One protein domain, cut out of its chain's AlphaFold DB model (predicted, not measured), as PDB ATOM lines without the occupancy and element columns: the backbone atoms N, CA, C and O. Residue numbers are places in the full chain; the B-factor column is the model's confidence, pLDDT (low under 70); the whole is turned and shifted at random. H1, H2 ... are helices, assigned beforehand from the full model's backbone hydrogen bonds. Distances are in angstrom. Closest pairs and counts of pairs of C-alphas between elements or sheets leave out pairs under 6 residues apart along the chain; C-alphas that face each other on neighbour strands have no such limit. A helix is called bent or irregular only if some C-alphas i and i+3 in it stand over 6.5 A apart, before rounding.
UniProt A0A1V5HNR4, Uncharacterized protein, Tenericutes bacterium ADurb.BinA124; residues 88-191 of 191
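AT A GLANCE: This is residues 88 to 191 of the 191 residues of an uncharacterized protein of Tenericutes bacterium ADurb.BinA124 (UniProt A0A1V5HNR4). One long helix, H4, runs through the middle; the short helices H1, H2 and H3 pack along it, and a hairpin of two long helices, H6 and H7, crosses it steeply, H6 coming close to it near mid-length. Short H5 sits at the corner between H4 and H6, and a tail at residues 188 to 191 sticks out. The printed part has 104 residues with seven named helices, H1 to H7 in chain order, and no named strand: the class is all helix. It is compact, with a radius of gyration of the C-alphas of 14.1 A and spans of 46 by 32 by 22 A.

HOW THE PARTS SIT: The hub is H4, residues 124 to 142. H1, residues 88 to 93, touches its residues 133 to 140, closest at the C-alphas of Leu 88 and Trp 136, 6.7 A, at a steep tilt of 55 degrees, opposite ways. H2, residues 100 to 106, touches its residues 130 to 137, closest at the C-alphas of Phe 105 and Leu 134, 7.0 A. H3, residues 113 to 117, touches its residues 127 to 131, closest at the C-alphas of Leu 116 and Arg 127, 6.8 A. H6, residues 151 to 167, is close to H4 but not clearly touching; the closest C-alphas, of Tyr 135 and Leu 161, are 7.4 A apart. H6 and H7, residues 172 to 185, form a helical hairpin at a shallow tilt of 5 degrees, opposite ways, closest at the C-alphas of Leu 162 and Met 175, 7.2 A. H5, residues 145 to 149, is close to H4 but not clearly touching, with the C-alphas of Leu 139 and Cys 148 closest at 7.6 A. Every O i to N i+4 pair is within hydrogen-bond range in H1, H3, H4, H6 and H7; in H2 it is 0 of 3, with 3 of 4 O i to N i+3 pairs, and in H5 0 of 1, with 1 of 2.

IN THESE COORDINATES: H4 is 27.3 A long from C-alpha 124 at (146.918, 209.046, 189.555), H6 24.3 A and H7 20.0 A, ending at C-alpha 185 at (160.744, 220.839, 198.085). H1 is 8.6 A, H2 10.3 A, H3 6.3 A and H5 7.3 A. H2 is irregular: C-alphas 101 and 104 are 7.3 A apart.

THE WHOLE: The two C-alphas farthest apart, of Lys 100 and Lys 191, are 47.2 A apart. The printed part has no cut and no long link. Its mean pLDDT is 87.7, with residues 108 to 111, 144 to 148 and 188 to 191 under 70.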
ATOM      1  N   LEU A  88     153.416 211.098 209.571       96.00
ATOM      2  CA  LEU A  88     153.003 209.798 210.115       96.00
ATOM      3  C   LEU A  88     151.690 209.893 210.907       96.00
ATOM      4  O   LEU A  88     150.846 208.997 210.839       96.00
ATOM      5  N   ALA A  89     151.477 210.991 211.636       96.88
ATOM      6  CA  ALA A  89     150.225 211.237 212.342       96.88
ATOM      7  C   ALA A  89     149.048 211.445 211.378       96.88
ATOM      8  O   ALA A  89     147.951 210.963 211.670       96.88
ATOM      9  N   LEU A  90     149.260 212.130 210.248       98.06
ATOM     10  CA  LEU A  90     148.253 212.265 209.193       98.06
ATOM     11  C   LEU A  90     147.917 210.900 208.581       98.06
ATOM     12  O   LEU A  90     146.739 210.553 208.517       98.06
ATOM     13  N   ILE A  91     148.925 210.101 208.217       97.31
ATOM     14  CA  ILE A  91     148.744 208.751 207.648       97.31
ATOM     15  C   ILE A  91     147.898 207.880 208.580       97.31
ATOM     16  O   ILE A  91     146.907 207.289 208.154       97.31
ATOM     17  N   LYS A  92     148.240 207.855 209.872       95.75
ATOM     18  CA  LYS A  92     147.541 207.048 210.882       95.75
ATOM     19  C   LYS A  92     146.088 207.481 211.112       95.75
ATOM     20  O   LYS A  92     145.264 206.662 211.510       95.75
ATOM     21  N   LYS A  93     145.781 208.769 210.938       96.25
ATOM     22  CA  LYS A  93     144.436 209.332 211.157       96.25
ATOM     23  C   LYS A  93     143.578 209.364 209.893       96.25
ATOM     24  O   LYS A  93     142.368 209.533 210.017       96.25
ATOM     25  N   SER A  94     144.185 209.250 208.714       97.19
ATOM     26  CA  SER A  94     143.483 209.333 207.436       97.19
ATOM     27  C   SER A  94     142.466 208.206 207.298       97.19
ATOM     28  O   SER A  94     142.796 207.036 207.470       97.19
ATOM     29  N   ARG A  95     141.223 208.536 206.938       96.00
ATOM     30  CA  ARG A  95     140.201 207.509 206.698       96.00
ATOM     31  C   ARG A  95     140.465 206.775 205.392       96.00
ATOM     32  O   ARG A  95     140.170 205.588 205.325       96.00
ATOM     33  N   LEU A  96     140.976 207.474 204.375       96.12
ATOM     34  CA  LEU A  96     141.255 206.889 203.063       96.12
ATOM     35  C   LEU A  96     142.485 205.983 203.105       96.12
ATOM     36  O   LEU A  96     142.383 204.830 202.715       96.12
ATOM     37  N   LEU A  97     143.615 206.439 203.658       95.62
ATOM     38  CA  LEU A  97     144.833 205.615 203.680       95.62
ATOM     39  C   LEU A  97     144.692 204.388 204.591       95.62
ATOM     40  O   LEU A  97     145.270 203.352 204.300       95.62
ATOM     41  N   GLN A  98     143.856 204.458 205.633       95.38
ATOM     42  CA  GLN A  98     143.579 203.324 206.527       95.38
ATOM     43  C   GLN A  98     142.503 202.357 205.990       95.38
ATOM     44  O   GLN A  98     142.045 201.472 206.720       95.38
ATOM     45  N   GLN A  99     142.059 202.501 204.735       93.69
ATOM     46  CA  GLN A  99     141.133 201.545 204.127       93.69
ATOM     47  C   GLN A  99     141.771 200.156 204.014       93.69
ATOM     48  O   GLN A  99     142.967 199.989 203.781       93.69
ATOM     49  N   LYS A 100     140.938 199.119 204.164       89.88
ATOM     50  CA  LYS A 100     141.390 197.720 204.187       89.88
ATOM     51  C   LYS A 100     142.173 197.336 202.929       89.88
ATOM     52  O   LYS A 100     143.105 196.540 203.023       89.88
ATOM     53  N   GLU A 101     141.807 197.888 201.778       89.19
ATOM     54  CA  GLU A 101     142.477 197.627 200.501       89.19
ATOM     55  C   GLU A 101     143.935 198.102 200.468       89.19
ATOM     56  O   GLU A 101     144.752 197.481 199.795       89.19
ATOM     57  N   TYR A 102     144.299 199.096 201.286       90.06
ATOM     58  CA  TYR A 102     145.676 199.586 201.400       90.06
ATOM     59  C   TYR A 102     146.453 198.996 202.582       90.06
ATOM     60  O   TYR A 102     147.640 199.270 202.739       90.06
ATOM     61  N   SER A 103     145.829 198.136 203.394       87.00
ATOM     62  CA  SER A 103     146.467 197.533 204.578       87.00
ATOM     63  C   SER A 103     147.784 196.807 204.279       87.00
ATOM     64  O   SER A 103     148.685 196.801 205.116       87.00
ATOM     65  N   ALA A 104     147.923 196.235 203.079       87.06
ATOM     66  CA  ALA A 104     149.148 195.575 202.639       87.06
ATOM     67  C   ALA A 104     150.335 196.546 202.506       87.06
ATOM     68  O   ALA A 104     151.473 196.135 202.729       87.06
ATOM     69  N   PHE A 105     150.079 197.821 202.192       89.31
ATOM     70  CA  PHE A 105     151.114 198.844 202.023       89.31
ATOM     71  C   PHE A 105     151.646 199.380 203.356       89.31
ATOM     72  O   PHE A 105     152.769 199.860 203.399       89.31
ATOM     73  N   HIS A 106     150.900 199.217 204.452       86.69
ATOM     74  CA  HIS A 106     151.365 199.548 205.804       86.69
ATOM     75  C   HIS A 106     152.286 198.479 206.412       86.69
ATOM     76  O   HIS A 106     152.796 198.651 207.523       86.69
ATOM     77  N   ASN A 107     152.466 197.337 205.739       80.00
ATOM     78  CA  ASN A 107     153.288 196.262 206.271       80.00
ATOM     79  C   ASN A 107     154.784 196.620 206.140       80.00
ATOM     80  O   ASN A 107     155.280 196.754 205.018       80.00
ATOM     81  N   PRO A 108     155.531 196.712 207.257       65.75
ATOM     82  CA  PRO A 108     156.939 197.102 207.249       65.75
ATOM     83  C   PRO A 108     157.851 196.137 206.482       65.75
ATOM     84  O   PRO A 108     158.943 196.539 206.091       65.75
ATOM     85  N   GLU A 109     157.425 194.893 206.247       62.03
ATOM     86  CA  GLU A 109     158.225 193.911 205.507       62.03
ATOM     87  C   GLU A 109     158.158 194.086 203.984       62.03
ATOM     88  O   GLU A 109     158.952 193.476 203.274       62.03
ATOM     89  N   ASN A 110     157.255 194.925 203.456       55.19
ATOM     90  CA  ASN A 110     157.081 195.094 202.014       55.19
ATOM     91  C   ASN A 110     156.851 196.565 201.630       55.19
ATOM     92  O   ASN A 110     155.712 197.027 201.575       55.19
ATOM     93  N   ALA A 111     157.915 197.283 201.248       64.19
ATOM     94  CA  ALA A 111     157.791 198.513 200.459       64.19
ATOM     95  C   ALA A 111     157.296 198.143 199.050       64.19
ATOM     96  O   ALA A 111     158.076 197.961 198.113       64.19
ATOM     97  N   ASN A 112     155.990 197.904 198.924       78.88
ATOM     98  CA  ASN A 112     155.449 197.172 197.788       78.88
ATOM     99  C   ASN A 112     155.109 198.062 196.594       78.88
ATOM    100  O   ASN A 112     153.982 198.094 196.096       78.88
ATOM    101  N   TYR A 113     156.122 198.775 196.108       87.81
ATOM    102  CA  TYR A 113     156.017 199.623 194.928       87.81
ATOM    103  C   TYR A 113     155.568 198.822 193.693       87.81
ATOM    104  O   TYR A 113     154.806 199.328 192.877       87.81
ATOM    105  N   ALA A 114     155.954 197.548 193.566       87.38
ATOM    106  CA  ALA A 114     155.492 196.697 192.469       87.38
ATOM    107  C   ALA A 114     153.990 196.357 192.566       87.38
ATOM    108  O   ALA A 114     153.290 196.370 191.553       87.38
ATOM    109  N   GLN A 115     153.463 196.080 193.764       87.06
ATOM    110  CA  GLN A 115     152.021 195.861 193.944       87.06
ATOM    111  C   GLN A 115     151.217 197.131 193.692       87.06
ATOM    112  O   GLN A 115     150.177 197.060 193.045       87.06
ATOM    113  N   LEU A 116     151.710 198.289 194.137       90.62
ATOM    114  CA  LEU A 116     151.026 199.556 193.906       90.62
ATOM    115  C   LEU A 116     150.918 199.891 192.413       90.62
ATOM    116  O   LEU A 116     149.889 200.401 191.975       90.62
ATOM    117  N   LEU A 117     151.932 199.552 191.611       88.38
ATOM    118  CA  LEU A 117     151.875 199.708 190.156       88.38
ATOM    119  C   LEU A 117     150.731 198.886 189.540       88.38
ATOM    120  O   LEU A 117     150.062 199.339 188.615       88.38
ATOM    121  N   ASN A 118     150.462 197.708 190.098       85.62
ATOM    122  CA  ASN A 118     149.455 196.770 189.601       85.62
ATOM    123  C   ASN A 118     148.090 196.892 190.295       85.62
ATOM    124  O   ASN A 118     147.214 196.065 190.047       85.62
ATOM    125  N   LEU A 119     147.891 197.898 191.154       87.31
ATOM    126  CA  LEU A 119     146.607 198.137 191.807       87.31
ATOM    127  C   LEU A 119     145.551 198.473 190.732       87.31
ATOM    128  O   LEU A 119     145.736 199.454 190.006       87.31
ATOM    129  N   PRO A 120     144.492 197.664 190.551       83.44
ATOM    130  CA  PRO A 120     143.485 197.921 189.527       83.44
ATOM    131  C   PRO A 120     142.690 199.187 189.857       83.44
ATOM    132  O   PRO A 120     142.484 199.497 191.024       83.44
ATOM    133  N   ASP A 121     142.273 199.916 188.820       86.00
ATOM    134  CA  ASP A 121     141.391 201.094 188.889       86.00
ATOM    135  C   ASP A 121     141.875 202.288 189.736       86.00
ATOM    136  O   ASP A 121     141.201 203.317 189.771       86.00
ATOM    137  N   ALA A 122     143.065 202.203 190.337       88.56
ATOM    138  CA  ALA A 122     143.623 203.292 191.124       88.56
ATOM    139  C   ALA A 122     144.011 204.482 190.245       88.56
ATOM    140  O   ALA A 122     144.798 204.338 189.291       88.56
ATOM    141  N   ASP A 123     143.483 205.655 190.595       93.88
ATOM    142  CA  ASP A 123     143.768 206.892 189.877       93.88
ATOM    143  C   ASP A 123     145.186 207.417 190.165       93.88
ATOM    144  O   ASP A 123     145.935 206.894 190.997       93.88
ATOM    145  N   LEU A 124     145.591 208.451 189.423       94.44
ATOM    146  CA  LEU A 124     146.918 209.046 189.555       94.44
ATOM    147  C   LEU A 124     147.213 209.499 190.995       94.44
ATOM    148  O   LEU A 124     148.280 209.200 191.529       94.44
ATOM    149  N   TYR A 125     146.286 210.227 191.619       95.94
ATOM    150  CA  TYR A 125     146.498 210.813 192.941       95.94
ATOM    151  C   TYR A 125     146.410 209.778 194.051       95.94
ATOM    152  O   TYR A 125     147.110 209.911 195.049       95.94
ATOM    153  N   GLU A 126     145.607 208.737 193.874       95.88
ATOM    154  CA  GLU A 126     145.585 207.573 194.750       95.88
ATOM    155  C   GLU A 126     146.958 206.901 194.802       95.88
ATOM    156  O   GLU A 126     147.541 206.755 195.878       95.88
ATOM    157  N   ARG A 127     147.543 206.594 193.639       95.62
ATOM    158  CA  ARG A 127     148.886 205.999 193.579       95.62
ATOM    159  C   ARG A 127     149.945 206.930 194.148       95.62
ATOM    160  O   ARG A 127     150.799 206.485 194.907       95.62
ATOM    161  N   LEU A 128     149.898 208.216 193.806       97.38
ATOM    162  CA  LEU A 128     150.844 209.204 194.324       97.38
ATOM    163  C   LEU A 128     150.737 209.362 195.849       97.38
ATOM    164  O   LEU A 128     151.764 209.416 196.522       97.38
ATOM    165  N   ALA A 129     149.527 209.388 196.412       97.69
ATOM    166  CA  ALA A 129     149.322 209.465 197.857       97.69
ATOM    167  C   ALA A 129     149.896 208.236 198.573       97.69
ATOM    168  O   ALA A 129     150.615 208.395 199.561       97.69
ATOM    169  N   ILE A 130     149.651 207.029 198.051       96.00
ATOM    170  CA  ILE A 130     150.186 205.784 198.625       96.00
ATOM    171  C   ILE A 130     151.714 205.726 198.476       96.00
ATOM    172  O   ILE A 130     152.398 205.316 199.409       96.00
ATOM    173  N   LEU A 131     152.283 206.191 197.359       95.94
ATOM    174  CA  LEU A 131     153.740 206.286 197.194       95.94
ATOM    175  C   LEU A 131     154.382 207.201 198.237       95.94
ATOM    176  O   LEU A 131     155.375 206.829 198.860       95.94
ATOM    177  N   VAL A 132     153.814 208.391 198.444       96.88
ATOM    178  CA  VAL A 132     154.337 209.340 199.436       96.88
ATOM    179  C   VAL A 132     154.111 208.822 200.859       96.88
ATOM    180  O   VAL A 132     154.961 209.021 201.724       96.88
ATOM    181  N   MET A 133     153.016 208.105 201.113       96.06
ATOM    182  CA  MET A 133     152.804 207.388 202.372       96.06
ATOM    183  C   MET A 133     153.904 206.346 202.617       96.06
ATOM    184  O   MET A 133     154.526 206.369 203.676       96.06
ATOM    185  N   LEU A 134     154.188 205.482 201.635       94.25
ATOM    186  CA  LEU A 134     155.247 204.468 201.718       94.25
ATOM    187  C   LEU A 134     156.620 205.095 201.974       94.25
ATOM    188  O   LEU A 134     157.388 204.589 202.794       94.25
ATOM    189  N   TYR A 135     156.907 206.217 201.309       94.12
ATOM    190  CA  TYR A 135     158.113 207.004 201.545       94.12
ATOM    191  C   TYR A 135     158.214 207.427 203.017       94.12
ATOM    192  O   TYR A 135     159.197 207.098 203.680       94.12
ATOM    193  N   TRP A 136     157.175 208.064 203.563       94.19
ATOM    194  CA  TRP A 136     157.149 208.491 204.964       94.19
ATOM    195  C   TRP A 136     157.273 207.344 205.959       94.19
ATOM    196  O   TRP A 136     157.996 207.463 206.946       94.19
ATOM    197  N   GLU A 137     156.594 206.229 205.713       92.19
ATOM    198  CA  GLU A 137     156.697 205.056 206.575       92.19
ATOM    199  C   GLU A 137     158.094 204.428 206.524       92.19
ATOM    200  O   GLU A 137     158.562 203.937 207.550       92.19
ATOM    201  N   SER A 138     158.795 204.481 205.383       89.75
ATOM    202  CA  SER A 138     160.208 204.077 205.310       89.75
ATOM    203  C   SER A 138     161.101 204.998 206.121       89.75
ATOM    204  O   SER A 138     161.861 204.516 206.961       89.75
ATOM    205  N   LEU A 139     160.939 206.314 205.964       90.19
ATOM    206  CA  LEU A 139     161.667 207.288 206.778       90.19
ATOM    207  C   LEU A 139     161.418 207.059 208.280       90.19
ATOM    208  O   LEU A 139     162.356 207.052 209.073       90.19
ATOM    209  N   GLY A 140     160.171 206.795 208.673       88.31
ATOM    210  CA  GLY A 140     159.785 206.535 210.063       88.31
ATOM    211  C   GLY A 140     160.436 205.303 210.693       88.31
ATOM    212  O   GLY A 140     160.542 205.234 211.916       88.31
ATOM    213  N   ARG A 141     160.878 204.335 209.881       84.81
ATOM    214  CA  ARG A 141     161.615 203.147 210.346       84.81
ATOM    215  C   ARG A 141     163.114 203.395 210.462       84.81
ATOM    216  O   ARG A 141     163.769 202.776 211.295       84.81
ATOM    217  N   GLU A 142     163.650 204.257 209.608       80.56
ATOM    218  CA  GLU A 142     165.087 204.495 209.476       80.56
ATOM    219  C   GLU A 142     165.594 205.615 210.390       80.56
ATOM    220  O   GLU A 142     166.758 205.594 210.798       80.56
ATOM    221  N   PHE A 143     164.742 206.587 210.731       76.50
ATOM    222  CA  PHE A 143     165.170 207.823 211.383       76.50
ATOM    223  C   PHE A 143     164.620 208.000 212.801       76.50
ATOM    224  O   PHE A 143     163.431 207.834 213.074       76.50
ATOM    225  N   SER A 144     165.503 208.431 213.706       66.56
ATOM    226  CA  SER A 144     165.123 209.226 214.875       66.56
ATOM    227  C   SER A 144     164.804 210.663 214.437       66.56
ATOM    228  O   SER A 144     165.255 211.105 213.378       66.56
ATOM    229  N   TYR A 145     164.040 211.407 215.244       59.00
ATOM    230  CA  TYR A 145     163.581 212.766 214.912       59.00
ATOM    231  C   TYR A 145     164.686 213.693 214.384       59.00
ATOM    232  O   TYR A 145     164.484 214.371 213.379       59.00
ATOM    233  N   ASP A 146     165.855 213.676 215.029       62.78
ATOM    234  CA  ASP A 146     166.961 214.587 214.724       62.78
ATOM    235  C   ASP A 146     167.522 214.385 213.307       62.78
ATOM    236  O   ASP A 146     167.906 215.349 212.651       62.78
ATOM    237  N   ASN A 147     167.499 213.152 212.791       64.50
ATOM    238  CA  ASN A 147     168.010 212.849 211.452       64.50
ATOM    239  C   ASN A 147     167.020 213.230 210.345       64.50
ATOM    240  O   ASN A 147     167.423 213.448 209.206       64.50
ATOM    241  N   CYS A 148     165.725 213.335 210.657       63.53
ATOM    242  CA  CYS A 148     164.714 213.642 209.648       63.53
ATOM    243  C   CYS A 148     164.642 215.138 209.284       63.53
ATOM    244  O   CYS A 148     163.924 215.514 208.360       63.53
ATOM    245  N   GLN A 149     165.395 215.993 209.983       74.06
ATOM    246  CA  GLN A 149     165.562 217.403 209.620       74.06
ATOM    247  C   GLN A 149     166.686 217.623 208.592       74.06
ATOM    248  O   GLN A 149     166.815 218.728 208.055       74.06
ATOM    249  N   ASP A 150     167.484 216.590 208.296       84.44
ATOM    250  CA  ASP A 150     168.545 216.656 207.296       84.44
ATOM    251  C   ASP A 150     167.954 216.624 205.878       84.44
ATOM    252  O   ASP A 150     167.426 215.619 205.395       84.44
ATOM    253  N   GLU A 151     168.051 217.759 205.193       86.25
ATOM    254  CA  GLU A 151     167.559 217.923 203.829       86.25
ATOM    255  C   GLU A 151     168.277 217.030 202.822       86.25
ATOM    256  O   GLU A 151     167.638 216.489 201.920       86.25
ATOM    257  N   ALA A 152     169.594 216.863 202.973       87.25
ATOM    258  CA  ALA A 152     170.387 216.069 202.045       87.25
ATOM    259  C   ALA A 152     169.973 214.599 202.124       87.25
ATOM    260  O   ALA A 152     169.850 213.925 201.102       87.25
ATOM    261  N   LEU A 153     169.683 214.121 203.332       88.25
ATOM    262  CA  LEU A 153     169.194 212.772 203.570       88.25
ATOM    263  C   LEU A 153     167.805 212.538 202.966       88.25
ATOM    264  O   LEU A 153     167.595 211.543 202.270       88.25
ATOM    265  N   LEU A 154     166.870 213.468 203.187       91.38
ATOM    266  CA  LEU A 154     165.532 213.416 202.589       91.38
ATOM    267  C   LEU A 154     165.601 213.408 201.058       91.38
ATOM    268  O   LEU A 154     164.900 212.618 200.421       91.38
ATOM    269  N   LEU A 155     166.476 214.236 200.479       92.75
ATOM    270  CA  LEU A 155     166.717 214.308 199.040       92.75
ATOM    271  C   LEU A 155     167.293 212.998 198.490       92.75
ATOM    272  O   LEU A 155     166.796 212.493 197.486       92.75
ATOM    273  N   VAL A 156     168.297 212.414 199.152       92.69
ATOM    274  CA  VAL A 156     168.861 211.106 198.767       92.69
ATOM    275  C   VAL A 156     167.775 210.035 198.774       92.69
ATOM    276  O   VAL A 156     167.604 209.331 197.783       92.69
ATOM    277  N   ARG A 157     166.965 209.964 199.836       92.44
ATOM    278  CA  ARG A 157     165.851 209.005 199.911       92.44
ATOM    279  C   ARG A 157     164.774 209.255 198.866       92.44
ATOM    280  O   ARG A 157     164.161 208.307 198.381       92.44
ATOM    281  N   TRP A 158     164.537 210.511 198.500       95.44
ATOM    282  CA  TRP A 158     163.618 210.843 197.416       95.44
ATOM    283  C   TRP A 158     164.157 210.366 196.061       95.44
ATOM    284  O   TRP A 158     163.404 209.821 195.256       95.44
ATOM    285  N   PHE A 159     165.462 210.502 195.815       95.00
ATOM    286  CA  PHE A 159     166.095 209.956 194.613       95.00
ATOM    287  C   PHE A 159     166.092 208.426 194.581       95.00
ATOM    288  O   PHE A 159     165.796 207.861 193.529       95.00
ATOM    289  N   ASP A 160     166.339 207.755 195.707       94.19
ATOM    290  CA  ASP A 160     166.227 206.292 195.814       94.19
ATOM    291  C   ASP A 160     164.817 205.818 195.425       94.19
ATOM    292  O   ASP A 160     164.660 204.864 194.654       94.19
ATOM    293  N   LEU A 161     163.782 206.524 195.903       94.62
ATOM    294  CA  LEU A 161     162.395 206.281 195.507       94.62
ATOM    295  C   LEU A 161     162.223 206.449 193.993       94.62
ATOM    296  O   LEU A 161     161.755 205.525 193.334       94.62
ATOM    297  N   LEU A 162     162.618 207.592 193.423       95.88
ATOM    298  CA  LEU A 162     162.479 207.853 191.984       95.88
ATOM    299  C   LEU A 162     163.174 206.787 191.126       95.88
ATOM    300  O   LEU A 162     162.586 206.318 190.152       95.88
ATOM    301  N   ASN A 163     164.388 206.378 191.495       95.50
ATOM    302  CA  ASN A 163     165.128 205.336 190.785       95.50
ATOM    303  C   ASN A 163     164.392 203.996 190.846       95.50
ATOM    304  O   ASN A 163     164.184 203.365 189.814       95.50
ATOM    305  N   THR A 164     163.907 203.614 192.029       94.69
ATOM    306  CA  THR A 164     163.128 202.380 192.210       94.69
ATOM    307  C   THR A 164     161.872 202.382 191.335       94.69
ATOM    308  O   THR A 164     161.568 201.399 190.662       94.69
ATOM    309  N   LEU A 165     161.132 203.494 191.301       95.62
ATOM    310  CA  LEU A 165     159.921 203.611 190.482       95.62
ATOM    311  C   LEU A 165     160.233 203.571 188.983       95.62
ATOM    312  O   LEU A 165     159.496 202.944 188.219       95.62
ATOM    313  N   TYR A 166     161.334 204.198 188.566       95.06
ATOM    314  CA  TYR A 166     161.809 204.144 187.187       95.06
ATOM    315  C   TYR A 166     162.146 202.709 186.762       95.06
ATOM    316  O   TYR A 166     161.678 202.256 185.719       95.06
ATOM    317  N   GLU A 167     162.890 201.973 187.589       94.81
ATOM    318  CA  GLU A 167     163.259 200.573 187.336       94.81
ATOM    319  C   GLU A 167     162.039 199.650 187.253       94.81
ATOM    320  O   GLU A 167     161.994 198.747 186.416       94.81
ATOM    321  N   LEU A 168     161.020 199.903 188.076       94.31
ATOM    322  CA  LEU A 168     159.756 199.163 188.055       94.31
ATOM    323  C   LEU A 168     158.854 199.520 186.863       94.31
ATOM    324  O   LEU A 168     157.838 198.858 186.656       94.31
ATOM    325  N   GLY A 169     159.201 200.543 186.078       94.56
ATOM    326  CA  GLY A 169     158.443 200.947 184.896       94.56
ATOM    327  C   GLY A 169     157.187 201.759 185.213       94.56
ATOM    328  O   GLY A 169     156.175 201.618 184.524       94.56
ATOM    329  N   TYR A 170     157.227 202.608 186.247       95.62
ATOM    330  CA  TYR A 170     156.114 203.509 186.552       95.62
ATOM    331  C   TYR A 170     155.801 204.472 185.388       95.62
ATOM    332  O   TYR A 170     156.709 204.901 184.668       95.62
ATOM    333  N   PRO A 171     154.522 204.866 185.200       94.81
ATOM    334  CA  PRO A 171     154.123 205.763 184.123       94.81
ATOM    335  C   PRO A 171     154.867 207.100 184.153       94.81
ATOM    336  O   PRO A 171     155.044 207.705 185.212       94.81
ATOM    337  N   LYS A 172     155.212 207.616 182.967       94.44
ATOM    338  CA  LYS A 172     155.927 208.892 182.820       94.44
ATOM    339  C   LYS A 172     155.241 210.048 183.556       94.44
ATOM    340  O   LYS A 172     155.924 210.843 184.180       94.44
ATOM    341  N   GLU A 173     153.913 210.125 183.517       96.00
ATOM    342  CA  GLU A 173     153.157 211.183 184.200       96.00
ATOM    343  C   GLU A 173     153.428 211.223 185.713       96.00
ATOM    344  O   GLU A 173     153.621 212.299 186.275       96.00
ATOM    345  N   MET A 174     153.519 210.058 186.363       96.31
ATOM    346  CA  MET A 174     153.862 209.963 187.785       96.31
ATOM    347  C   MET A 174     155.307 210.383 188.040       96.31
ATOM    348  O   MET A 174     155.580 211.112 188.991       96.31
ATOM    349  N   MET A 175     156.225 209.945 187.175       97.06
ATOM    350  CA  MET A 175     157.639 210.307 187.273       97.06
ATOM    351  C   MET A 175     157.842 211.816 187.116       97.06
ATOM    352  O   MET A 175     158.529 212.425 187.933       97.06
ATOM    353  N   ASP A 176     157.201 212.426 186.119       96.25
ATOM    354  CA  ASP A 176     157.253 213.866 185.870       96.25
ATOM    355  C   ASP A 176     156.693 214.646 187.072       96.25
ATOM    356  O   ASP A 176     157.232 215.689 187.442       96.25
ATOM    357  N   GLU A 177     155.628 214.155 187.713       96.38
ATOM    358  CA  GLU A 177     155.054 214.798 188.897       96.38
ATOM    359  C   GLU A 177     155.979 214.716 190.119       96.38
ATOM    360  O   GLU A 177     156.277 215.739 190.739       96.38
ATOM    361  N   LEU A 178     156.525 213.539 190.433       96.75
ATOM    362  CA  LEU A 178     157.447 213.368 191.565       96.75
ATOM    363  C   LEU A 178     158.789 214.099 191.360       96.75
ATOM    364  O   LEU A 178     159.409 214.549 192.327       96.75
ATOM    365  N   GLN A 179     159.235 214.273 190.113       95.19
ATOM    366  CA  GLN A 179     160.395 215.112 189.793       95.19
ATOM    367  C   GLN A 179     160.106 216.601 190.023       95.19
ATOM    368  O   GLN A 179     160.940 217.307 190.594       95.19
ATOM    369  N   LYS A 180     158.914 217.093 189.651       94.56
ATOM    370  CA  LYS A 180     158.511 218.472 189.980       94.56
ATOM    371  C   LYS A 180     158.485 218.690 191.485       94.56
ATOM    372  O   LYS A 180     158.984 219.714 191.946       94.56
ATOM    373  N   VAL A 181     157.963 217.732 192.250       95.56
ATOM    374  CA  VAL A 181     157.988 217.781 193.719       95.56
ATOM    375  C   VAL A 181     159.407 217.988 194.233       95.56
ATOM    376  O   VAL A 181     159.612 218.881 195.054       95.56
ATOM    377  N   ALA A 182     160.387 217.243 193.707       93.31
ATOM    378  CA  ALA A 182     161.781 217.405 194.111       93.31
ATOM    379  C   ALA A 182     162.266 218.851 193.910       93.31
ATOM    380  O   ALA A 182     162.833 219.433 194.826       93.31
ATOM    381  N   SER A 183     161.955 219.472 192.765       92.19
ATOM    382  CA  SER A 183     162.334 220.870 192.483       92.19
ATOM    383  C   SER A 183     161.638 221.914 193.372       92.19
ATOM    384  O   SER A 183     162.153 223.016 193.588       92.19
ATOM    385  N   ILE A 184     160.449 221.590 193.887       94.38
ATOM    386  CA  ILE A 184     159.686 222.472 194.776       94.38
ATOM    387  C   ILE A 184     160.239 222.370 196.198       94.38
ATOM    388  O   ILE A 184     160.502 223.400 196.825       94.38
ATOM    389  N   VAL A 185     160.421 221.142 196.685       93.56
ATOM    390  CA  VAL A 185     160.744 220.839 198.085       93.56
ATOM    391  C   VAL A 185     162.230 220.981 198.388       93.56
ATOM    392  O   VAL A 185     162.569 221.527 199.433       93.56
ATOM    393  N   PHE A 186     163.100 220.553 197.475       90.19
ATOM    394  CA  PHE A 186     164.551 220.591 197.633       90.19
ATOM    395  C   PHE A 186     165.121 221.657 196.690       90.19
ATOM    396  O   PHE A 186     165.397 221.368 195.521       90.19
ATOM    397  N   PRO A 187     165.220 222.926 197.122       73.56
ATOM    398  CA  PRO A 187     165.834 223.954 196.302       73.56
ATOM    399  C   PRO A 187     167.305 223.599 196.070       73.56
ATOM    400  O   PRO A 187     168.125 223.642 196.983       73.56
ATOM    401  N   PHE A 188     167.657 223.286 194.825       64.12
ATOM    402  CA  PHE A 188     169.048 223.319 194.399       64.12
ATOM    403  C   PHE A 188     169.468 224.790 194.405       64.12
ATOM    404  O   PHE A 188     169.158 225.530 193.472       64.12
ATOM    405  N   GLU A 189     170.081 225.254 195.492       51.94
ATOM    406  CA  GLU A 189     170.760 226.545 195.473       51.94
ATOM    407  C   GLU A 189     171.864 226.469 194.409       51.94
ATOM    408  O   GLU A 189     172.874 225.787 194.596       51.94
ATOM    409  N   GLU A 190     171.685 227.167 193.285       40.91
ATOM    410  CA  GLU A 190     172.829 227.688 192.539       40.91
ATOM    411  C   GLU A 190     173.512 228.694 193.474       40.91
ATOM    412  O   GLU A 190     173.069 229.836 193.609       40.91
ATOM    413  N   LYS A 191     174.520 228.225 194.211       36.53
ATOM    414  CA  LYS A 191     175.469 229.100 194.900       36.53
ATOM    415  C   LYS A 191     176.410 229.758 193.905       36.53
ATOM    416  O   LYS A 191     176.875 229.047 192.986       36.53
TER     417      LYS A 191